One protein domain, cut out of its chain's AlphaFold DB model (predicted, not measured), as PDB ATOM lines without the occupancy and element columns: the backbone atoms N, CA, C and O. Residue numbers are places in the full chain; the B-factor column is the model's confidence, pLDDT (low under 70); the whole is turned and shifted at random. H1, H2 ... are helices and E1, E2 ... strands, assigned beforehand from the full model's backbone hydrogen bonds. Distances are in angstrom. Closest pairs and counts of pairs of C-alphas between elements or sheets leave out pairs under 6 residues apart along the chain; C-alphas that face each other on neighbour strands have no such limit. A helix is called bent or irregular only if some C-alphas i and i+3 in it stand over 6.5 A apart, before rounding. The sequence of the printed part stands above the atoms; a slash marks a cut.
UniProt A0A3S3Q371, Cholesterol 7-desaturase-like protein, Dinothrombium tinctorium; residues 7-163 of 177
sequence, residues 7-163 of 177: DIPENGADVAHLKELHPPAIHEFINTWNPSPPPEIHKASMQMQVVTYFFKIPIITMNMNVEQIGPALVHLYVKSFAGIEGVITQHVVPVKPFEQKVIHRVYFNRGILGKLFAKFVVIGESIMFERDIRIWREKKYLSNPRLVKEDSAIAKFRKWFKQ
ATOM      1  N   ASP A   7      23.133   3.768  11.349       80.88
ATOM      2  CA  ASP A   7      22.270   4.658  12.128       80.88
ATOM      3  C   ASP A   7      20.928   4.009  12.473       80.88
ATOM      4  O   ASP A   7      20.479   4.107  13.608       80.88
ATOM      5  N   ILE A   8      20.324   3.282  11.526       86.50
ATOM      6  CA  ILE A   8      19.027   2.626  11.744       86.50
ATOM      7  C   ILE A   8      19.138   1.503  12.788       86.50
ATOM      8  O   ILE A   8      18.329   1.484  13.713       86.50
ATOM      9  N   PRO A   9      20.118   0.576  12.720       87.94
ATOM     10  CA  PRO A   9      20.208  -0.473  13.730       87.94
ATOM     11  C   PRO A   9      20.672   0.027  15.112       87.94
ATOM     12  O   PRO A   9      20.398  -0.642  16.105       87.94
ATOM     13  N   GLU A  10      21.328   1.194  15.203       88.31
ATOM     14  CA  GLU A  10      21.706   1.821  16.484       88.31
ATOM     15  C   GLU A  10      20.481   2.224  17.325       88.31
ATOM     16  O   GLU A  10      20.557   2.145  18.553       88.31
ATOM     17  N   ASN A  11      19.336   2.547  16.699       88.38
ATOM     18  CA  ASN A  11      18.088   2.868  17.410       88.38
ATOM     19  C   ASN A  11      17.646   1.749  18.369       88.38
ATOM     20  O   ASN A  11      17.018   2.030  19.383       88.38
ATOM     21  N   GLY A  12      18.000   0.486  18.100       83.12
ATOM     22  CA  GLY A  12      17.688  -0.622  19.010       83.12
ATOM     23  C   GLY A  12      18.390  -0.525  20.371       83.12
ATOM     24  O   GLY A  12      17.913  -1.104  21.344       83.12
ATOM     25  N   ALA A  13      19.512   0.195  20.448       86.06
ATOM     26  CA  ALA A  13      20.283   0.411  21.670       86.06
ATOM     27  C   ALA A  13      20.106   1.820  22.266       86.06
ATOM     28  O   ALA A  13      20.483   2.043  23.417       86.06
ATOM     29  N   ASP A  14      19.534   2.757  21.510       86.06
ATOM     30  CA  ASP A  14      19.160   4.096  21.968       86.06
ATOM     31  C   ASP A  14      17.734   4.060  22.532       86.06
ATOM     32  O   ASP A  14      16.763   4.289  21.828       86.06
ATOM     33  N   VAL A  15      17.570   3.744  23.811       79.00
ATOM     34  CA  VAL A  15      16.227   3.686  24.419       79.00
ATOM     35  C   VAL A  15      15.647   5.090  24.658       79.00
ATOM     36  O   VAL A  15      14.430   5.265  24.735       79.00
ATOM     37  N   ALA A  16      16.506   6.110  24.752       81.94
ATOM     38  CA  ALA A  16      16.097   7.470  25.074       81.94
ATOM     39  C   ALA A  16      15.253   8.098  23.954       81.94
ATOM     40  O   ALA A  16      14.251   8.752  24.258       81.94
ATOM     41  N   HIS A  17      15.581   7.849  22.676       84.25
ATOM     42  CA  HIS A  17      14.811   8.420  21.559       84.25
ATOM     43  C   HIS A  17      13.333   8.011  21.579       84.25
ATOM     44  O   HIS A  17      12.484   8.800  21.173       84.25
ATOM     45  N   LEU A  18      13.006   6.821  22.093       79.31
ATOM     46  CA  LEU A  18      11.633   6.311  22.113       79.31
ATOM     47  C   LEU A  18      10.736   7.185  22.999       79.31
ATOM     48  O   LEU A  18       9.600   7.487  22.639       79.31
ATOM     49  N   LYS A  19      11.269   7.671  24.125       76.31
ATOM     50  CA  LYS A  19      10.556   8.603  25.006       76.31
ATOM     51  C   LYS A  19      10.380   9.982  24.362       76.31
ATOM     52  O   LYS A  19       9.316  10.581  24.491       76.31
ATOM     53  N   GLU A  20      11.409  10.474  23.680       81.88
ATOM     54  CA  GLU A  20      11.430  11.833  23.127       81.88
ATOM     55  C   GLU A  20      10.649  11.953  21.805       81.88
ATOM     56  O   GLU A  20       9.943  12.936  21.575       81.88
ATOM     57  N   LEU A  21      10.726  10.945  20.933       81.38
ATOM     58  CA  LEU A  21      10.135  10.968  19.591       81.38
ATOM     59  C   LEU A  21       8.773  10.268  19.510       81.38
ATOM     60  O   LEU A  21       8.018  10.507  18.555       81.38
ATOM     61  N   HIS A  22       8.399   9.423  20.481       80.50
ATOM     62  CA  HIS A  22       7.141   8.659  20.445       80.50
ATOM     63  C   HIS A  22       6.219   8.879  21.667       80.50
ATOM     64  O   HIS A  22       5.736   7.928  22.276       80.50
ATOM     65  N   PRO A  23       5.838  10.137  21.978       64.44
ATOM     66  CA  PRO A  23       5.118  10.496  23.206       64.44
ATOM     67  C   PRO A  23       3.683   9.944  23.434       64.44
ATOM     68  O   PRO A  23       3.245  10.007  24.582       64.44
ATOM     69  N   PRO A  24       2.901   9.411  22.459       57.66
ATOM     70  CA  PRO A  24       1.588   8.820  22.767       57.66
ATOM     71  C   PRO A  24       1.627   7.345  23.221       57.66
ATOM     72  O   PRO A  24       0.623   6.842  23.732       57.66
ATOM     73  N   ALA A  25       2.754   6.649  23.051       58.56
ATOM     74  CA  ALA A  25       2.967   5.303  23.573       58.56
ATOM     75  C   ALA A  25       3.962   5.416  24.731       58.56
ATOM     76  O   ALA A  25       5.122   5.752  24.529       58.56
ATOM     77  N   ILE A  26       3.523   5.194  25.969       58.88
ATOM     78  CA  ILE A  26       4.484   5.106  27.069       58.88
ATOM     79  C   ILE A  26       5.115   3.721  26.945       58.88
ATOM     80  O   ILE A  26       4.481   2.687  27.162       58.88
ATOM     81  N   HIS A  27       6.366   3.718  26.511       61.16
ATOM     82  CA  HIS A  27       7.190   2.530  26.432       61.16
ATOM     83  C   HIS A  27       7.801   2.281  27.817       61.16
ATOM     84  O   HIS A  27       8.613   3.076  28.290       61.16
ATOM     85  N   GLU A  28       7.403   1.197  28.482       57.53
ATOM     86  CA  GLU A  28       8.095   0.725  29.679       57.53
ATOM     87  C   GLU A  28       9.128  -0.322  29.247       57.53
ATOM     88  O   GLU A  28       8.820  -1.463  28.888       57.53
ATOM     89  N   PHE A  29      10.394   0.088  29.218       61.00
ATOM     90  CA  PHE A  29      11.501  -0.804  28.894       61.00
ATOM     91  C   PHE A  29      11.875  -1.592  30.134       61.00
ATOM     92  O   PHE A  29      12.573  -1.094  31.013       61.00
ATOM     93  N   ILE A  30      11.421  -2.840  30.194       54.47
ATOM     94  CA  ILE A  30      11.757  -3.722  31.312       54.47
ATOM     95  C   ILE A  30      13.162  -4.327  31.128       54.47
ATOM     96  O   ILE A  30      13.716  -4.847  32.087       54.47
ATOM     97  N   ASN A  31      13.806  -4.199  29.956       59.31
ATOM     98  CA  ASN A  31      15.170  -4.695  29.744       59.31
ATOM     99  C   ASN A  31      16.029  -3.836  28.803       59.31
ATOM    100  O   ASN A  31      15.549  -3.206  27.865       59.31
ATOM    101  N   THR A  32      17.339  -3.865  29.057       74.38
ATOM    102  CA  THR A  32      18.376  -3.220  28.239       74.38
ATOM    103  C   THR A  32      18.741  -4.079  27.024       74.38
ATOM    104  O   THR A  32      18.716  -5.309  27.096       74.38
ATOM    105  N   TRP A  33      19.115  -3.439  25.912       88.94
ATOM    106  CA  TRP A  33      19.717  -4.111  24.754       88.94
ATOM    107  C   TRP A  33      21.005  -4.835  25.164       88.94
ATOM    108  O   TRP A  33      21.868  -4.244  25.824       88.94
ATOM    109  N   ASN A  34      21.157  -6.104  24.774       91.25
ATOM    110  CA  ASN A  34      22.365  -6.882  25.050       91.25
ATOM    111  C   ASN A  34      22.740  -7.810  23.878       91.25
ATOM    112  O   ASN A  34      21.858  -8.408  23.262       91.25
ATOM    113  N   PRO A  35      24.043  -7.979  23.583       93.88
ATOM    114  CA  PRO A  35      24.496  -8.954  22.599       93.88
ATOM    115  C   PRO A  35      24.300 -10.378  23.129       93.88
ATOM    116  O   PRO A  35      24.463 -10.637  24.323       93.88
ATOM    117  N   SER A  36      23.982 -11.313  22.240       94.12
ATOM    118  CA  SER A  36      23.822 -12.720  22.598       94.12
ATOM    119  C   SER A  36      25.185 -13.391  22.857       94.12
ATOM    120  O   SER A  36      26.184 -13.038  22.219       94.12
ATOM    121  N   PRO A  37      25.266 -14.352  23.798       93.38
ATOM    122  CA  PRO A  37      26.493 -15.102  24.053       93.38
ATOM    123  C   PRO A  37      26.800 -16.102  22.917       93.38
ATOM    124  O   PRO A  37      25.919 -16.411  22.109       93.38
ATOM    125  N   PRO A  38      28.030 -16.655  22.855       93.38
ATOM    126  CA  PRO A  38      28.356 -17.749  21.939       93.38
ATOM    127  C   PRO A  38      27.388 -18.938  22.080       93.38
ATOM    128  O   PRO A  38      27.002 -19.260  23.205       93.38
ATOM    129  N   PRO A  39      27.009 -19.611  20.974       94.38
ATOM    130  CA  PRO A  39      27.501 -19.439  19.596       94.38
ATOM    131  C   PRO A  39      26.821 -18.307  18.798       94.38
ATOM    132  O   PRO A  39      27.280 -17.943  17.717       94.38
ATOM    133  N   GLU A  40      25.773 -17.689  19.339       95.69
ATOM    134  CA  GLU A  40      24.906 -16.735  18.637       95.69
ATOM    135  C   GLU A  40      25.440 -15.293  18.679       95.69
ATOM    136  O   GLU A  40      24.672 -14.339  18.714       95.69
ATOM    137  N   ILE A  41      26.762 -15.099  18.645       96.12
ATOM    138  CA  ILE A  41      27.405 -13.773  18.790       96.12
ATOM    139  C   ILE A  41      26.976 -12.751  17.727       96.12
ATOM    140  O   ILE A  41      27.124 -11.543  17.914       96.12
ATOM    141  N   HIS A  42      26.428 -13.239  16.615       95.81
ATOM    142  CA  HIS A  42      25.872 -12.445  15.530       95.81
ATOM    143  C   HIS A  42      24.479 -11.884  15.856       95.81
ATOM    144  O   HIS A  42      23.913 -11.182  15.020       95.81
ATOM    145  N   LYS A  43      23.916 -12.181  17.033       96.69
ATOM    146  CA  LYS A  43      22.613 -11.697  17.489       96.69
ATOM    147  C   LYS A  43      22.735 -10.750  18.679       96.69
ATOM    148  O   LYS A  43      23.718 -10.760  19.422       96.69
ATOM    149  N   ALA A  44      21.701  -9.945  18.857       94.50
ATOM    150  CA  ALA A  44      21.444  -9.176  20.062       94.50
ATOM    151  C   ALA A  44      19.945  -9.175  20.357       94.50
ATOM    152  O   ALA A  44      19.136  -9.346  19.444       94.50
ATOM    153  N   SER A  45      19.567  -8.984  21.616       92.25
ATOM    154  CA  SER A  45      18.163  -8.989  22.014       92.25
ATOM    155  C   SER A  45      17.807  -7.893  23.010       92.25
ATOM    156  O   SER A  45      18.654  -7.341  23.719       92.25
ATOM    157  N   MET A  46      16.517  -7.572  23.039       89.00
ATOM    158  CA  MET A  46      15.902  -6.624  23.958       89.00
ATOM    159  C   MET A  46      14.465  -7.064  24.234       89.00
ATOM    160  O   MET A  46      13.765  -7.510  23.330       89.00
ATOM    161  N   GLN A  47      14.001  -6.899  25.471       87.88
ATOM    162  CA  GLN A  47      12.583  -7.046  25.793       87.88
ATOM    163  C   GLN A  47      12.002  -5.674  26.098       87.88
ATOM    164  O   GLN A  47      12.579  -4.896  26.856       87.88
ATOM    165  N   MET A  48      10.852  -5.394  25.508       83.94
ATOM    166  CA  MET A  48      10.186  -4.107  25.605       83.94
ATOM    167  C   MET A  48       8.710  -4.331  25.897       83.94
ATOM    168  O   MET A  48       8.080  -5.200  25.296       83.94
ATOM    169  N   GLN A  49       8.146  -3.519  26.784       85.12
ATOM    170  CA  GLN A  49       6.707  -3.410  26.933       85.12
ATOM    171  C   GLN A  49       6.257  -2.058  26.386       85.12
ATOM    172  O   GLN A  49       6.804  -1.009  26.712       85.12
ATOM    173  N   VAL A  50       5.256  -2.081  25.514       80.81
ATOM    174  CA  VAL A  50       4.669  -0.870  24.945       80.81
ATOM    175  C   VAL A  50       3.249  -0.748  25.451       80.81
ATOM    176  O   VAL A  50       2.423  -1.631  25.206       80.81
ATOM    177  N   VAL A  51       2.968   0.355  26.138       81.19
ATOM    178  CA  VAL A  51       1.642   0.669  26.655       81.19
ATOM    179  C   VAL A  51       1.120   1.904  25.927       81.19
ATOM    180  O   VAL A  51       1.684   2.995  25.992       81.19
ATOM    181  N   THR A  52       0.032   1.737  25.183       77.50
ATOM    182  CA  THR A  52      -0.633   2.840  24.479       77.50
ATOM    183  C   THR A  52      -1.739   3.411  25.352       77.50
ATOM    184  O   THR A  52      -2.568   2.660  25.875       77.50
ATOM    185  N   TYR A  53      -1.775   4.738  25.476       76.38
ATOM    186  CA  TYR A  53      -2.738   5.447  26.314       76.38
ATOM    187  C   TYR A  53      -3.735   6.248  25.479       76.38
ATOM    188  O   TYR A  53      -3.387   6.850  24.466       76.38
ATOM    189  N   PHE A  54      -4.970   6.327  25.967       77.19
ATOM    190  CA  PHE A  54      -5.986   7.261  25.491       77.19
ATOM    191  C   PHE A  54      -6.510   8.059  26.687       77.19
ATOM    192  O   PHE A  54      -6.992   7.470  27.649       77.19
ATOM    193  N   PHE A  55      -6.345   9.387  26.683       77.19
ATOM    194  CA  PHE A  55      -6.675  10.262  27.825       77.19
ATOM    195  C   PHE A  55      -6.179   9.729  29.190       77.19
ATOM    196  O   PHE A  55      -6.909   9.742  30.176       77.19
ATOM    197  N   LYS A  56      -4.917   9.271  29.253       75.38
ATOM    198  CA  LYS A  56      -4.260   8.674  30.442       75.38
ATOM    199  C   LYS A  56      -4.784   7.299  30.885       75.38
ATOM    200  O   LYS A  56      -4.296   6.771  31.880       75.38
ATOM    201  N   ILE A  57      -5.693   6.681  30.137       78.38
ATOM    202  CA  ILE A  57      -6.141   5.305  30.374       78.38
ATOM    203  C   ILE A  57      -5.324   4.362  29.477       78.38
ATOM    204  O   ILE A  57      -5.272   4.603  28.267       78.38
ATOM    205  N   PRO A  58      -4.676   3.312  30.019       79.06
ATOM    206  CA  PRO A  58      -3.966   2.331  29.204       79.06
ATOM    207  C   PRO A  58      -4.984   1.488  28.431       79.06
ATOM    208  O   PRO A  58      -5.803   0.790  29.025       79.06
ATOM    209  N   ILE A  59      -4.952   1.571  27.103       79.44
ATOM    210  CA  ILE A  59      -5.908   0.869  26.230       79.44
ATOM    211  C   ILE A  59      -5.307  -0.374  25.573       79.44
ATOM    212  O   ILE A  59      -6.038  -1.305  25.244       79.44
ATOM    213  N   ILE A  60      -3.988  -0.404  25.365       80.75
ATOM    214  CA  ILE A  60      -3.292  -1.520  24.718       80.75
ATOM    215  C   ILE A  60      -1.950  -1.730  25.413       80.75
ATOM    216  O   ILE A  60      -1.152  -0.800  25.485       80.75
ATOM    217  N   THR A  61      -1.683  -2.964  25.835       83.62
ATOM    218  CA  THR A  61      -0.373  -3.398  26.335       83.62
ATOM    219  C   THR A  61       0.180  -4.488  25.427       83.62
ATOM    220  O   THR A  61      -0.480  -5.502  25.178       83.62
ATOM    221  N   MET A  62       1.401  -4.279  24.940       84.75
ATOM    222  CA  MET A  62       2.132  -5.200  24.076       84.75
ATOM    223  C   MET A  62       3.455  -5.571  24.725       84.75
ATOM    224  O   MET A  62       4.270  -4.696  25.001       84.75
ATOM    225  N   ASN A  63       3.695  -6.864  24.910       88.69
ATOM    226  CA  ASN A  63       5.015  -7.374  25.253       88.69
ATOM    227  C   ASN A  63       5.738  -7.740  23.961       88.69
ATOM    228  O   ASN A  63       5.190  -8.463  23.123       88.69
ATOM    229  N   MET A  64       6.953  -7.231  23.800       88.94
ATOM    230  CA  MET A  64       7.768  -7.429  22.615       88.94
ATOM    231  C   MET A  64       9.111  -8.042  22.986       88.94
ATOM    232  O   MET A  64       9.803  -7.551  23.878       88.94
ATOM    233  N   ASN A  65       9.493  -9.095  22.271       92.06
ATOM    234  CA  ASN A  65      10.869  -9.576  22.240       92.06
ATOM    235  C   ASN A  65      11.484  -9.147  20.910       92.06
ATOM    236  O   ASN A  65      10.973  -9.505  19.849       92.06
ATOM    237  N   VAL A  66      12.548  -8.360  20.971       92.62
ATOM    238  CA  VAL A  66      13.261  -7.840  19.810       92.62
ATOM    239  C   VAL A  66      14.556  -8.617  19.671       92.62
ATOM    240  O   VAL A  66      15.351  -8.672  20.605       92.62
ATOM    241  N   GLU A  67      14.779  -9.193  18.500       94.88
ATOM    242  CA  GLU A  67      16.016  -9.867  18.128       94.88
ATOM    243  C   GLU A  67      16.618  -9.164  16.921       94.88
ATOM    244  O   GLU A  67      16.028  -9.132  15.844       94.88
ATOM    245  N   GLN A  68      17.813  -8.620  17.088       95.44
ATOM    246  CA  GLN A  68      18.627  -8.156  15.983       95.44
ATOM    247  C   GLN A  68      19.532  -9.298  15.526       95.44
ATOM    248  O   GLN A  68      20.286  -9.854  16.321       95.44
ATOM    249  N   ILE A  69      19.462  -9.641  14.244       96.06
ATOM    250  CA  ILE A  69      20.207 -10.734  13.624       96.06
ATOM    251  C   ILE A  69      21.159 -10.130  12.596       96.06
ATOM    252  O   ILE A  69      20.765  -9.662  11.526       96.06
ATOM    253  N   GLY A  70      22.444 -10.137  12.927       94.81
ATOM    254  CA  GLY A  70      23.468  -9.514  12.110       94.81
ATOM    255  C   GLY A  70      23.284  -7.994  11.988       94.81
ATOM    256  O   GLY A  70      22.648  -7.353  12.829       94.81
ATOM    257  N   PRO A  71      23.824  -7.386  10.920       92.88
ATOM    258  CA  PRO A  71      23.837  -5.933  10.786       92.88
ATOM    259  C   PRO A  71      22.518  -5.329  10.277       92.88
ATOM    260  O   PRO A  71      22.364  -4.113  10.341       92.88
ATOM    261  N   ALA A  72      21.590  -6.133   9.746       92.12
ATOM    262  CA  ALA A  72      20.540  -5.636   8.849       92.12
ATOM    263  C   ALA A  72      19.132  -6.207   9.082       92.12
ATOM    264  O   ALA A  72      18.187  -5.734   8.450       92.12
ATOM    265  N   LEU A  73      18.972  -7.219   9.938       95.56
ATOM    266  CA  LEU A  73      17.690  -7.882  10.170       95.56
ATOM    267  C   LEU A  73      17.265  -7.715  11.627       95.56
ATOM    268  O   LEU A  73      18.062  -7.935  12.535       95.56
ATOM    269  N   VAL A  74      16.002  -7.361  11.844       95.88
ATOM    270  CA  VAL A  74      15.382  -7.336  13.171       95.88
ATOM    271  C   VAL A  74      14.066  -8.099  13.125       95.88
ATOM    272  O   VAL A  74      13.256  -7.884  12.223       95.88
ATOM    273  N   HIS A  75      13.844  -8.975  14.098       96.56
ATOM    274  CA  HIS A  75      12.560  -9.605  14.374       96.56
ATOM    275  C   HIS A  75      11.983  -9.024  15.663       96.56
ATOM    276  O   HIS A  75      12.638  -9.038  16.699       96.56
ATOM    277  N   LEU A  76      10.749  -8.534  15.610       94.25
ATOM    278  CA  LEU A  76       9.994  -8.089  16.772       94.25
ATOM    279  C   LEU A  76       8.822  -9.049  16.954       94.25
ATOM    280  O   LEU A  76       7.862  -9.030  16.184       94.25
ATOM    281  N   TYR A  77       8.908  -9.908  17.962       94.88
ATOM    282  CA  TYR A  77       7.832 -10.818  18.336       94.88
ATOM    283  C   TYR A  77       6.896 -10.103  19.295       94.88
ATOM    284  O   TYR A  77       7.327  -9.672  20.359       94.88
ATOM    285  N   VAL A  78       5.621  -9.995  18.933       92.00
ATOM    286  CA  VAL A  78       4.607  -9.265  19.697       92.00
ATOM    287  C   VAL A  78       3.633 -10.254  20.321       92.00
ATOM    288  O   VAL A  78       3.088 -11.114  19.627       92.00
ATOM    289  N   LYS A  79       3.366 -10.094  21.619       90.50
ATOM    290  CA  LYS A  79       2.295 -10.786  22.342       90.50
ATOM    291  C   LYS A  79       1.462  -9.786  23.139       90.50
ATOM    292  O   LYS A  79       2.002  -9.005  23.922       90.50
ATOM    293  N   SER A  80       0.146  -9.823  22.960       83.00
ATOM    294  CA  SER A  80      -0.809  -9.023  23.739       83.00
ATOM    295  C   SER A  80      -1.645  -9.897  24.678       83.00
ATOM    296  O   SER A  80      -1.769 -11.106  24.481       83.00
ATOM    297  N   PHE A  81      -2.282  -9.268  25.665       72.00
ATOM    298  CA  PHE A  81      -3.149  -9.942  26.638       72.00
ATOM    299  C   PHE A  81      -4.422 -10.562  26.024       72.00
ATOM    300  O   PHE A  81      -5.021 -11.447  26.624       72.00
ATOM    301  N   ALA A  82      -4.831 -10.135  24.823       75.75
ATOM    302  CA  ALA A  82      -6.042 -10.604  24.142       75.75
ATOM    303  C   ALA A  82      -5.803 -11.826  23.227       75.75
ATOM    304  O   ALA A  82      -6.603 -12.099  22.333       75.75
ATOM    305  N   GLY A  83      -4.676 -12.533  23.388       84.00
ATOM    306  CA  GLY A  83      -4.307 -13.670  22.533       84.00
ATOM    307  C   GLY A  83      -3.872 -13.275  21.116       84.00
ATOM    308  O   GLY A  83      -3.787 -14.130  20.236       84.00
ATOM    309  N   ILE A  84      -3.611 -11.985  20.868       89.25
ATOM    310  CA  ILE A  84      -3.021 -11.520  19.608       89.25
ATOM    311  C   ILE A  84      -1.514 -11.726  19.691       89.25
ATOM    312  O   ILE A  84      -0.854 -11.165  20.571       89.25
ATOM    313  N   GLU A  85      -1.001 -12.506  18.749       93.81
ATOM    314  CA  GLU A  85       0.416 -12.792  18.580       93.81
ATOM    315  C   GLU A  85       0.833 -12.478  17.145       93.81
ATOM    316  O   GLU A  85       0.058 -12.662  16.198       93.81
ATOM    317  N   GLY A  86       2.060 -11.999  16.982       94.62
ATOM    318  CA  GLY A  86       2.592 -11.659  15.675       94.62
ATOM    319  C   GLY A  86       4.100 -11.502  15.655       94.62
ATOM    320  O   GLY A  86       4.770 -11.529  16.687       94.62
ATOM    321  N   VAL A  87       4.621 -11.329  14.449       96.12
ATOM    322  CA  VAL A  87       6.018 -11.009  14.190       96.12
ATOM    323  C   VAL A  87       6.096  -9.875  13.178       96.12
ATOM    324  O   VAL A  87       5.413  -9.879  12.151       96.12
ATOM    325  N   ILE A  88       6.938  -8.895  13.481       95.81
ATOM    326  CA  ILE A  88       7.311  -7.817  12.573       95.81
ATOM    327  C   ILE A  88       8.772  -8.038  12.202       95.81
ATOM    328  O   ILE A  88       9.617  -8.176  13.082       95.81
ATOM    329  N   THR A  89       9.085  -8.078  10.913       97.00
ATOM    330  CA  THR A  89      10.469  -8.175  10.439       97.00
ATOM    331  C   THR A  89      10.881  -6.861   9.797       97.00
ATOM    332  O   THR A  89      10.214  -6.421   8.857       97.00
ATOM    333  N   GLN A  90      11.981  -6.268  10.250       96.75
ATOM    334  CA  GLN A  90      12.603  -5.102   9.630       96.75
ATOM    335  C   GLN A  90      13.887  -5.529   8.919       96.75
ATOM    336  O   GLN A  90      14.766  -6.140   9.524       96.75
ATOM    337  N   HIS A  91      14.006  -5.176   7.643       95.00
ATOM    338  CA  HIS A  91      15.213  -5.378   6.845       95.00
ATOM    339  C   HIS A  91      15.789  -4.028   6.437       95.00
ATOM    340  O   HIS A  91      15.055  -3.208   5.887       95.00
ATOM    341  N   VAL A  92      17.086  -3.822   6.637       92.88
ATOM    342  CA  VAL A  92      17.822  -2.640   6.170       92.88
ATOM    343  C   VAL A  92      18.771  -3.071   5.059       92.88
ATOM    344  O   VAL A  92      19.728  -3.800   5.296       92.88
ATOM    345  N   VAL A  93      18.493  -2.649   3.830       89.88
ATOM    346  CA  VAL A  93      19.287  -3.009   2.653       89.88
ATOM    347  C   VAL A  93      20.052  -1.777   2.169       89.88
ATOM    348  O   VAL A  93      19.413  -0.785   1.802       89.88
ATOM    349  N   PRO A  94      21.394  -1.809   2.135       86.62
ATOM    350  CA  PRO A  94      22.162  -0.727   1.542       86.62
ATOM    351  C   PRO A  94      21.967  -0.732   0.023       86.62
ATOM    352  O   PRO A  94      22.226  -1.739  -0.629       86.62
ATOM    353  N   VAL A  95      21.488   0.385  -0.533       87.06
ATOM    354  CA  VAL A  95      21.266   0.528  -1.985       87.06
ATOM    355  C   VAL A  95      22.471   1.196  -2.636       87.06
ATOM    356  O   VAL A  95      23.019   0.686  -3.604       87.06
ATOM    357  N   LYS A  96      22.905   2.325  -2.075       80.81
ATOM    358  CA  LYS A  96      24.110   3.069  -2.463       80.81
ATOM    359  C   LYS A  96      24.608   3.867  -1.244       80.81
ATOM    360  O   LYS A  96      23.905   3.896  -0.227       80.81
ATOM    361  N   PRO A  97      25.806   4.483  -1.249       76.88
ATOM    362  CA  PRO A  97      26.241   5.267  -0.095       76.88
ATOM    363  C   PRO A  97      25.212   6.349   0.260       76.88
ATOM    364  O   PRO A  97      24.708   7.047  -0.616       76.88
ATOM    365  N   PHE A  98      24.885   6.439   1.553       78.38
ATOM    366  CA  PHE A  98      23.851   7.320   2.122       78.38
ATOM    367  C   PHE A  98      22.403   7.039   1.684       78.38
ATOM    368  O   PHE A  98      21.504   7.794   2.043       78.38
ATOM    369  N   GLU A  99      22.144   5.930   0.987       85.88
ATOM    370  CA  GLU A  99      20.792   5.495   0.636       85.88
ATOM    371  C   GLU A  99      20.531   4.076   1.137       85.88
ATOM    372  O   GLU A  99      21.251   3.127   0.813       85.88
ATOM    373  N   GLN A 100      19.488   3.927   1.948       88.44
ATOM    374  CA  GLN A 100      19.075   2.654   2.528       88.44
ATOM    375  C   GLN A 100      17.625   2.381   2.147       88.44
ATOM    376  O   GLN A 100      16.778   3.271   2.220       88.44
ATOM    377  N   LYS A 101      17.325   1.133   1.800       92.19
ATOM    378  CA  LYS A 101      15.957   0.646   1.663       92.19
ATOM    379  C   LYS A 101      15.583  -0.105   2.931       92.19
ATOM    380  O   LYS A 101      16.187  -1.130   3.236       92.19
ATOM    381  N   VAL A 102      14.567   0.383   3.637       94.50
ATOM    382  CA  VAL A 102      14.018  -0.295   4.817       94.50
ATOM    383  C   VAL A 102      12.698  -0.961   4.460       94.50
ATOM    384  O   VAL A 102      11.862  -0.371   3.777       94.50
ATOM    385  N   ILE A 103      12.539  -2.221   4.857       95.81
ATOM    386  CA  ILE A 103      11.345  -3.017   4.578       95.81
ATOM    387  C   ILE A 103      10.828  -3.598   5.884       95.81
ATOM    388  O   ILE A 103      11.474  -4.471   6.465       95.81
ATOM    389  N   HIS A 104       9.631  -3.179   6.282       96.31
ATOM    390  CA  HIS A 104       8.871  -3.806   7.356       96.31
ATOM    391  C   HIS A 104       7.863  -4.795   6.780       96.31
ATOM    392  O   HIS A 104       7.119  -4.477   5.850       96.31
ATOM    393  N   ARG A 105       7.813  -6.002   7.339       96.12
ATOM    394  CA  ARG A 105       6.749  -6.975   7.065       96.12
ATOM    395  C   ARG A 105       6.071  -7.330   8.369       96.12
ATOM    396  O   ARG A 105       6.745  -7.631   9.346       96.12
ATOM    397  N   VAL A 106       4.746  -7.280   8.369       95.56
ATOM    398  CA  VAL A 106       3.932  -7.409   9.576       95.56
ATOM    399  C   VAL A 106       3.024  -8.621   9.435       95.56
ATOM    400  O   VAL A 106       2.220  -8.697   8.505       95.56
ATOM    401  N   TYR A 107       3.145  -9.557  10.371       95.06
ATOM    402  CA  TYR A 107       2.381 -10.797  10.398       95.06
ATOM    403  C   TYR A 107       1.721 -10.958  11.761       95.06
ATOM    404  O   TYR A 107       2.392 -10.912  12.783       95.06
ATOM    405  N   PHE A 108       0.413 -11.190  11.776       94.88
ATOM    406  CA  PHE A 108      -0.350 -11.470  12.990       94.88
ATOM    407  C   PHE A 108      -1.235 -12.697  12.784       94.88
ATOM    408  O   PHE A 108      -1.516 -13.095  11.646       94.88
ATOM    409  N   ASN A 109      -1.666 -13.302  13.888       93.12
ATOM    410  CA  ASN A 109      -2.596 -14.421  13.872       93.12
ATOM    411  C   ASN A 109      -3.876 -14.114  13.064       93.12
ATOM    412  O   ASN A 109      -4.331 -12.975  12.926       93.12
ATOM    413  N   ARG A 110      -4.459 -15.165  12.476       90.31
ATOM    414  CA  ARG A 110      -5.658 -15.050  11.634       90.31
ATOM    415  C   ARG A 110      -6.868 -14.627  12.474       90.31
ATOM    416  O   ARG A 110      -7.027 -15.063  13.607       90.31
ATOM    417  N   GLY A 111      -7.757 -13.830  11.881       90.62
ATOM    418  CA  GLY A 111      -9.000 -13.370  12.510       90.62
ATOM    419  C   GLY A 111      -9.230 -11.871  12.322       90.62
ATOM    420  O   GLY A 111      -8.355 -11.156  11.837       90.62
ATOM    421  N   ILE A 112     -10.422 -11.386  12.678       91.00
ATOM    422  CA  ILE A 112     -10.773  -9.960  12.549       91.00
ATOM    423  C   ILE A 112      -9.916  -9.109  13.495       91.00
ATOM    424  O   ILE A 112      -9.333  -8.121  13.057       91.00
ATOM    425  N   LEU A 113      -9.773  -9.534  14.755       89.06
ATOM    426  CA  LEU A 113      -8.963  -8.828  15.753       89.06
ATOM    427  C   LEU A 113      -7.490  -8.732  15.333       89.06
ATOM    428  O   LEU A 113      -6.941  -7.635  15.327       89.06
ATOM    429  N   GLY A 114      -6.883  -9.837  14.884       91.00
ATOM    430  CA  GLY A 114      -5.503  -9.844  14.383       91.00
ATOM    431  C   GLY A 114      -5.300  -8.929  13.168       91.00
ATOM    432  O   GLY A 114      -4.310  -8.207  13.102       91.00
ATOM    433  N   LYS A 115      -6.267  -8.864  12.239       91.56
ATOM    434  CA  LYS A 115      -6.223  -7.937  11.088       91.56
ATOM    435  C   LYS A 115      -6.316  -6.467  11.506       91.56
ATOM    436  O   LYS A 115      -5.565  -5.642  10.989       91.56
ATOM    437  N   LEU A 116      -7.234  -6.131  12.416       91.19
ATOM    438  CA  LEU A 116      -7.372  -4.765  12.937       91.19
ATOM    439  C   LEU A 116      -6.102  -4.335  13.675       91.19
ATOM    440  O   LEU A 116      -5.610  -3.229  13.465       91.19
ATOM    441  N   PHE A 117      -5.537  -5.245  14.466       89.25
ATOM    442  CA  PHE A 117      -4.297  -5.020  15.190       89.25
ATOM    443  C   PHE A 117      -3.099  -4.848  14.254       89.25
ATOM    444  O   PHE A 117      -2.343  -3.895  14.404       89.25
ATOM    445  N   ALA A 118      -2.968  -5.688  13.223       91.44
ATOM    446  CA  ALA A 118      -1.937  -5.533  12.199       91.44
ATOM    447  C   ALA A 118      -2.014  -4.159  11.519       91.44
ATOM    448  O   ALA A 118      -0.993  -3.501  11.341       91.44
ATOM    449  N   LYS A 119      -3.225  -3.689  11.184       91.69
ATOM    450  CA  LYS A 119      -3.427  -2.357  10.598       91.69
ATOM    451  C   LYS A 119      -3.015  -1.245  11.565       91.69
ATOM    452  O   LYS A 119      -2.338  -0.311  11.147       91.69
ATOM    453  N   PHE A 120      -3.403  -1.352  12.836       88.38
ATOM    454  CA  PHE A 120      -2.999  -0.410  13.880       88.38
ATOM    455  C   PHE A 120      -1.472  -0.342  14.019       88.38
ATOM    456  O   PHE A 120      -0.907   0.747  13.984       88.38
ATOM    457  N   VAL A 121      -0.808  -1.499  14.085       88.31
ATOM    458  CA  VAL A 121       0.654  -1.605  14.176       88.31
ATOM    459  C   VAL A 121       1.338  -1.002  12.953       88.31
ATOM    460  O   VAL A 121       2.256  -0.212  13.122       88.31
ATOM    461  N   VAL A 122       0.879  -1.301  11.732       92.19
ATOM    462  CA  VAL A 122       1.457  -0.722  10.503       92.19
ATOM    463  C   VAL A 122       1.348   0.805  10.503       92.19
ATOM    464  O   VAL A 122       2.307   1.482  10.139       92.19
ATOM    465  N   ILE A 123       0.204   1.359  10.915       90.56
ATOM    466  CA  ILE A 123       0.013   2.815  11.004       90.56
ATOM    467  C   ILE A 123       0.938   3.417  12.068       90.56
ATOM    468  O   ILE A 123       1.623   4.398  11.785       90.56
ATOM    469  N   GLY A 124       0.976   2.831  13.268       86.81
ATOM    470  CA  GLY A 124       1.831   3.294  14.360       86.81
ATOM    471  C   GLY A 124       3.309   3.275  13.979       86.81
ATOM    472  O   GLY A 124       3.976   4.300  14.083       86.81
ATOM    473  N   GLU A 125       3.783   2.147  13.451       88.44
ATOM    474  CA  GLU A 125       5.156   1.979  12.966       88.44
ATOM    475  C   GLU A 125       5.490   2.990  11.868       88.44
ATOM    476  O   GLU A 125       6.526   3.636  11.937       88.44
ATOM    477  N   SER A 126       4.593   3.212  10.899       90.94
ATOM    478  CA  SER A 126       4.830   4.189   9.825       90.94
ATOM    479  C   SER A 126       5.020   5.609  10.369       90.94
ATOM    480  O   SER A 126       5.893   6.337   9.903       90.94
ATOM    481  N   ILE A 127       4.224   6.002  11.371       89.62
ATOM    482  CA  ILE A 127       4.323   7.322  12.008       89.62
ATOM    483  C   ILE A 127       5.615   7.444  12.824       89.62
ATOM    484  O   ILE A 127       6.264   8.487  12.772       89.62
ATOM    485  N   MET A 128       5.981   6.413  13.593       88.06
ATOM    486  CA  MET A 128       7.223   6.405  14.378       88.06
ATOM    487  C   MET A 128       8.444   6.459  13.458       88.06
ATOM    488  O   MET A 128       9.290   7.336  13.611       88.06
ATOM    489  N   PHE A 129       8.455   5.624  12.421       91.38
ATOM    490  CA  PHE A 129       9.534   5.549  11.448       91.38
ATOM    491  C   PHE A 129       9.709   6.858  10.662       91.38
ATOM    492  O   PHE A 129      10.832   7.275  10.393       91.38
ATOM    493  N   GLU A 130       8.624   7.569  10.329       92.44
ATOM    494  CA  GLU A 130       8.728   8.893   9.700       92.44
ATOM    495  C   GLU A 130       9.454   9.906  10.602       92.44
ATOM    496  O   GLU A 130      10.224  10.738  10.116       92.44
ATOM    497  N   ARG A 131       9.243   9.838  11.921       90.81
ATOM    498  CA  ARG A 131       9.936  10.712  12.882       90.81
ATOM    499  C   ARG A 131      11.419  10.375  12.954       90.81
ATOM    500  O   ARG A 131      12.234  11.294  12.921       90.81
ATOM    501  N   ASP A 132      11.760   9.090  12.946       91.31
ATOM    502  CA  ASP A 132      13.152   8.645  12.896       91.31
ATOM    503  C   ASP A 132      13.846   9.092  11.607       91.31
ATOM    504  O   ASP A 132      14.957   9.618  11.658       91.31
ATOM    505  N   ILE A 133      13.168   9.002  10.452       91.12
ATOM    506  CA  ILE A 133      13.687   9.497   9.167       91.12
ATOM    507  C   ILE A 133      14.080  10.973   9.253       91.12
ATOM    508  O   ILE A 133      15.101  11.359   8.679       91.12
ATOM    509  N   ARG A 134      13.293  11.812   9.940       91.31
ATOM    510  CA  ARG A 134      13.617  13.241  10.092       91.31
ATOM    511  C   ARG A 134      14.928  13.424  10.851       91.31
ATOM    512  O   ARG A 134      15.779  14.185  10.399       91.31
ATOM    513  N   ILE A 135      15.126  12.670  11.932       90.75
ATOM    514  CA  ILE A 135      16.380  12.693  12.690       90.75
ATOM    515  C   ILE A 135      17.535  12.153  11.849       90.75
ATOM    516  O   ILE A 135      18.550  12.829  11.721       90.75
ATOM    517  N   TRP A 136      17.402  10.981  11.225       89.44
ATOM    518  CA  TRP A 136      18.479  10.380  10.428       89.44
ATOM    519  C   TRP A 136      18.898  11.239   9.233       89.44
ATOM    520  O   TRP A 136      20.070  11.237   8.869       89.44
ATOM    521  N   ARG A 137      17.965  11.987   8.634       86.19
ATOM    522  CA  ARG A 137      18.252  12.888   7.510       86.19
ATOM    523  C   ARG A 137      19.173  14.042   7.905       86.19
ATOM    524  O   ARG A 137      19.997  14.456   7.097       86.19
ATOM    525  N   GLU A 138      19.006  14.574   9.111       87.69
ATOM    526  CA  GLU A 138      19.697  15.789   9.565       87.69
ATOM    527  C   GLU A 138      20.829  15.493  10.564       87.69
ATOM    528  O   GLU A 138      21.687  16.342  10.822       87.69
ATOM    529  N   LYS A 139      20.878  14.274  11.112       86.12
ATOM    530  CA  LYS A 139      21.900  13.823  12.058       86.12
ATOM    531  C   LYS A 139      23.242  13.621  11.357       86.12
ATOM    532  O   LYS A 139      23.359  12.983  10.316       86.12
ATOM    533  N   LYS A 140      24.302  14.075  12.024       84.62
ATOM    534  CA  LYS A 140      25.680  13.702  11.705       84.62
ATOM    535  C   LYS A 140      26.114  12.524  12.571       84.62
ATOM    536  O   LYS A 140      26.040  12.593  13.797       84.62
ATOM    537  N   TYR A 141      26.649  11.476  11.949       83.44
ATOM    538  CA  TYR A 141      27.288  10.393  12.692       83.44
ATOM    539  C   TYR A 141      28.554  10.896  13.403       83.44
ATOM    540  O   TYR A 141      29.457  11.469  12.785       83.44
ATOM    541  N   LEU A 142      28.639  10.644  14.708       85.31
ATOM    542  CA  LEU A 142      29.824  10.907  15.521       85.31
ATOM    543  C   LEU A 142      30.474   9.578  15.887       85.31
ATOM    544  O   LEU A 142      29.833   8.727  16.501       85.31
ATOM    545  N   SER A 143      31.753   9.396  15.549       83.62
ATOM    546  CA  SER A 143      32.502   8.181  15.903       83.62
ATOM    547  C   SER A 143      32.717   8.049  17.413       83.62
ATOM    548  O   SER A 143      32.631   6.941  17.936       83.62
ATOM    549  N   ASN A 144      32.931   9.175  18.099       86.75
ATOM    550  CA  ASN A 144      33.127   9.264  19.544       86.75
ATOM    551  C   ASN A 144      32.114  10.245  20.177       86.75
ATOM    552  O   ASN A 144      32.462  11.400  20.437       86.75
ATOM    553  N   PRO A 145      30.838   9.844  20.340       88.75
ATOM    554  CA  PRO A 145      29.816  10.668  20.974       88.75
ATOM    555  C   PRO A 145      30.064  10.767  22.484       88.75
ATOM    556  O   PRO A 145      30.660   9.879  23.091       88.75
ATOM    557  N   ARG A 146      29.581  11.845  23.107       91.38
ATOM    558  CA  ARG A 146      29.578  11.979  24.568       91.38
ATOM    559  C   ARG A 146      28.368  11.226  25.112       91.38
ATOM    560  O   ARG A 146      27.251  11.681  24.909       91.38
ATOM    561  N   LEU A 147      28.612  10.083  25.745       89.44
ATOM    562  CA  LEU A 147      27.575   9.203  26.285       89.44
ATOM    563  C   LEU A 147      27.495   9.349  27.805       89.44
ATOM    564  O   LEU A 147      28.535   9.409  28.470       89.44
ATOM    565  N   VAL A 148      26.278   9.377  28.347       90.62
ATOM    566  CA  VAL A 148      26.045   9.254  29.793       90.62
ATOM    567  C   VAL A 148      25.867   7.780  30.183       90.62
ATOM    568  O   VAL A 148      25.922   6.883  29.339       90.62
ATOM    569  N   LYS A 149      25.711   7.487  31.479       86.50
ATOM    570  CA  LYS A 149      25.622   6.102  31.980       86.50
ATOM    571  C   LYS A 149      24.413   5.363  31.389       86.50
ATOM    572  O   LYS A 149      24.482   4.166  31.105       86.50
ATOM    573  N   GLU A 150      23.331   6.098  31.191       84.75
ATOM    574  CA  GLU A 150      22.063   5.657  30.626       84.75
ATOM    575  C   GLU A 150      22.224   5.206  29.161       84.75
ATOM    576  O   GLU A 150      21.575   4.250  28.744       84.75
ATOM    577  N   ASP A 151      23.189   5.770  28.428       86.56
ATOM    578  CA  ASP A 151      23.480   5.446  27.023       86.56
ATOM    579  C   ASP A 151      24.449   4.261  26.853       86.56
ATOM    580  O   ASP A 151      24.947   3.985  25.755       86.56
ATOM    581  N   SER A 152      24.776   3.542  27.932       86.62
ATOM    582  CA  SER A 152      25.783   2.468  27.904       86.62
ATOM    583  C   SER A 152      25.489   1.366  26.874       86.62
ATOM    584  O   SER A 152      26.418   0.729  26.364       86.62
ATOM    585  N   ALA A 153      24.217   1.161  26.522       89.44
ATOM    586  CA  ALA A 153      23.797   0.242  25.472       89.44
ATOM    587  C   ALA A 153      24.317   0.652  24.080       89.44
ATOM    588  O   ALA A 153      24.750  -0.223  23.332       89.44
ATOM    589  N   ILE A 154      24.393   1.950  23.760       90.69
ATOM    590  CA  ILE A 154      24.916   2.456  22.476       90.69
ATOM    591  C   ILE A 154      26.392   2.069  22.311       90.69
ATOM    592  O   ILE A 154      26.813   1.570  21.264       90.69
ATOM    593  N   ALA A 155      27.196   2.232  23.365       90.56
ATOM    594  CA  ALA A 155      28.606   1.841  23.345       90.56
ATOM    595  C   ALA A 155      28.780   0.325  23.146       90.56
ATOM    596  O   ALA A 155      29.607  -0.111  22.336       90.56
ATOM    597  N   LYS A 156      27.981  -0.488  23.855       92.06
ATOM    598  CA  LYS A 156      27.968  -1.951  23.695       92.06
ATOM    599  C   LYS A 156      27.575  -2.350  22.274       92.06
ATOM    600  O   LYS A 156      28.265  -3.171  21.667       92.06
ATOM    601  N   PHE A 157      26.525  -1.734  21.737       93.50
ATOM    602  CA  PHE A 157      26.051  -1.944  20.375       93.50
ATOM    603  C   PHE A 157      27.151  -1.676  19.359       93.50
ATOM    604  O   PHE A 157      27.466  -2.549  18.558       93.50
ATOM    605  N   ARG A 158      27.821  -0.523  19.429       92.81
ATOM    606  CA  ARG A 158      28.894  -0.176  18.486       92.81
ATOM    607  C   ARG A 158      30.055  -1.167  18.524       92.81
ATOM    608  O   ARG A 158      30.602  -1.504  17.472       92.81
ATOM    609  N   LYS A 159      30.425  -1.655  19.714       92.88
ATOM    610  CA  LYS A 159      31.455  -2.696  19.869       92.88
ATOM    611  C   LYS A 159      31.023  -4.006  19.211       92.88
ATOM    612  O   LYS A 159      31.809  -4.594  18.476       92.88
ATOM    613  N   TRP A 160      29.789  -4.438  19.456       95.25
ATOM    614  CA  TRP A 160      29.216  -5.645  18.865       95.25
ATOM    615  C   TRP A 160      29.076  -5.531  17.341       95.25
ATOM    616  O   TRP A 160      29.514  -6.421  16.621       95.25
ATOM    617  N   PHE A 161      28.558  -4.412  16.832       93.69
ATOM    618  CA  PHE A 161      28.305  -4.182  15.407       93.69
ATOM    619  C   PHE A 161      29.593  -4.133  14.577       93.69
ATOM    620  O   PHE A 161      29.585  -4.434  13.382       93.69
ATOM    621  N   LYS A 162      30.730  -3.785  15.203       91.62
ATOM    622  CA  LYS A 162      32.042  -3.779  14.543       91.62
ATOM    623  C   LYS A 162      32.401  -5.149  13.956       91.62
ATOM    624  O   LYS A 162      33.094  -5.176  12.950       91.62
ATOM    625  N   GLN A 163      31.904  -6.253  14.521       93.06
ATOM    626  CA  GLN A 163      32.216  -7.606  14.045       93.06
ATOM    627  C   GLN A 163      31.787  -7.870  12.590       93.06
ATOM    628  O   GLN A 163      32.360  -8.728  11.931       93.06
TER     629      GLN A 163
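Overview. This is residues 7 to 163 of the 177 residues of the protein "Cholesterol 7-desaturase-like protein" of Dinothrombium tinctorium (UniProt A0A3S3Q371). A twisted sheet of six strands, E1 to E6, curls like part of a barrel and wraps partly round the long helix H3, whose residues 114 to 129 pack in its hollow, mostly on E6 and E5. The curl stays open between E1 and E6; short helices H1 and H2 only graze the sheet, and H4 sits by one end of it. The printed part has 157 residues with named elements in the order H1, H2, E1, E2, E3, E4, E5, E6, H3, H4; the antiparallel sheet has the order E1, E2, E3, E4, E5, E6. The class is mixed, helices and strands, and the whole is compact, with a radius of gyration of the C-alphas of 16.0 A and spans of 46 by 34 by 32 A.

Arrangement. H1, residues 7 to 10, only grazes the sheet with residues 8 to 9, and H2, residues 16 to 21, with residues 18 to 19. The strands form a meander, each the antiparallel neighbour of the one before, and each successive pair is a hairpin. Edge strand E1, residues 25 to 28, pairs with E2, residues 43 to 54, N 26 and O 51 being 2.9 A apart. E3, residues 57 to 69, follows, with N 50 and O 62 at 2.8 A. E4, residues 73 to 80, is the antiparallel neighbour of E3, and across this pair N 75 of E4 and O 67 of E3 are within hydrogen-bond range at 2.8 A. E5, residues 85 to 96, is the antiparallel neighbour of E4, and across this pair N 76 of E4 and O 88 of E5 are within hydrogen-bond range at 2.8 A. Edge strand E6, residues 99 to 108, is the antiparallel neighbour of E5, and across this pair N 87 of E5 and O 107 of E6 are within hydrogen-bond range at 2.8 A; E1 and E6 are apart. H3, residues 112 to 138, makes two layers with the sheet, a helix on one face. Its height over the sheet is 4.4 A, only just above the sheet's level; it lies over E5 and only just along the strands, at 29.6 degrees to E5 on the local plane. The closest C-alphas of E6 and H3, Phe 108 and Gly 114, are 5.6 A apart. H3, with residues 128 to 132 alone, only just touches H2, with 3 pairs of C-alphas within 8 A, the closest Leu 21 and Arg 131 at 6.7 A; their lines are about perpendicular, 81 degrees. H4, residues 149 to 163, only grazes the sheet with residues 157 to 161. With residues 154 to 158 alone it only just touches H1, with 3 pairs of C-alphas within 8 A, the closest Glu 10 and Ile 154 at 6.8 A. Every O i to N i+4 pair is within hydrogen-bond range in H2 and H3, and 7 of 11 in H4; H1 is too short for such a pair.

Along the chain. H1 begins at C-alpha 7, (22.270, 4.658, 12.128). From first to last C-alpha, E2 measures 35.2 A, E3 35.1 A, E4 23.0 A, E5 35.4 A and E6 29.8 A. H3 runs 40.0 A from C-alpha 112 at (-10.773, -9.960, 12.549). H4, 23.5 A, is irregular, with C-alphas 150 and 153 7.7 A apart, and ends at C-alpha 163, (32.216, -7.606, 14.045).

Size, cuts and confidence. The two C-alphas farthest apart, those of Ile 112 and Asn 144, are 48.4 A apart. The printed part has no cut. The link from E1 to E2, 14 residues, is long; in it residues 34 to 35 pair antiparallel with residues 44 to 45 of E2. Mean pLDDT of the printed part is 87.0; residues 23 to 31 are under 70.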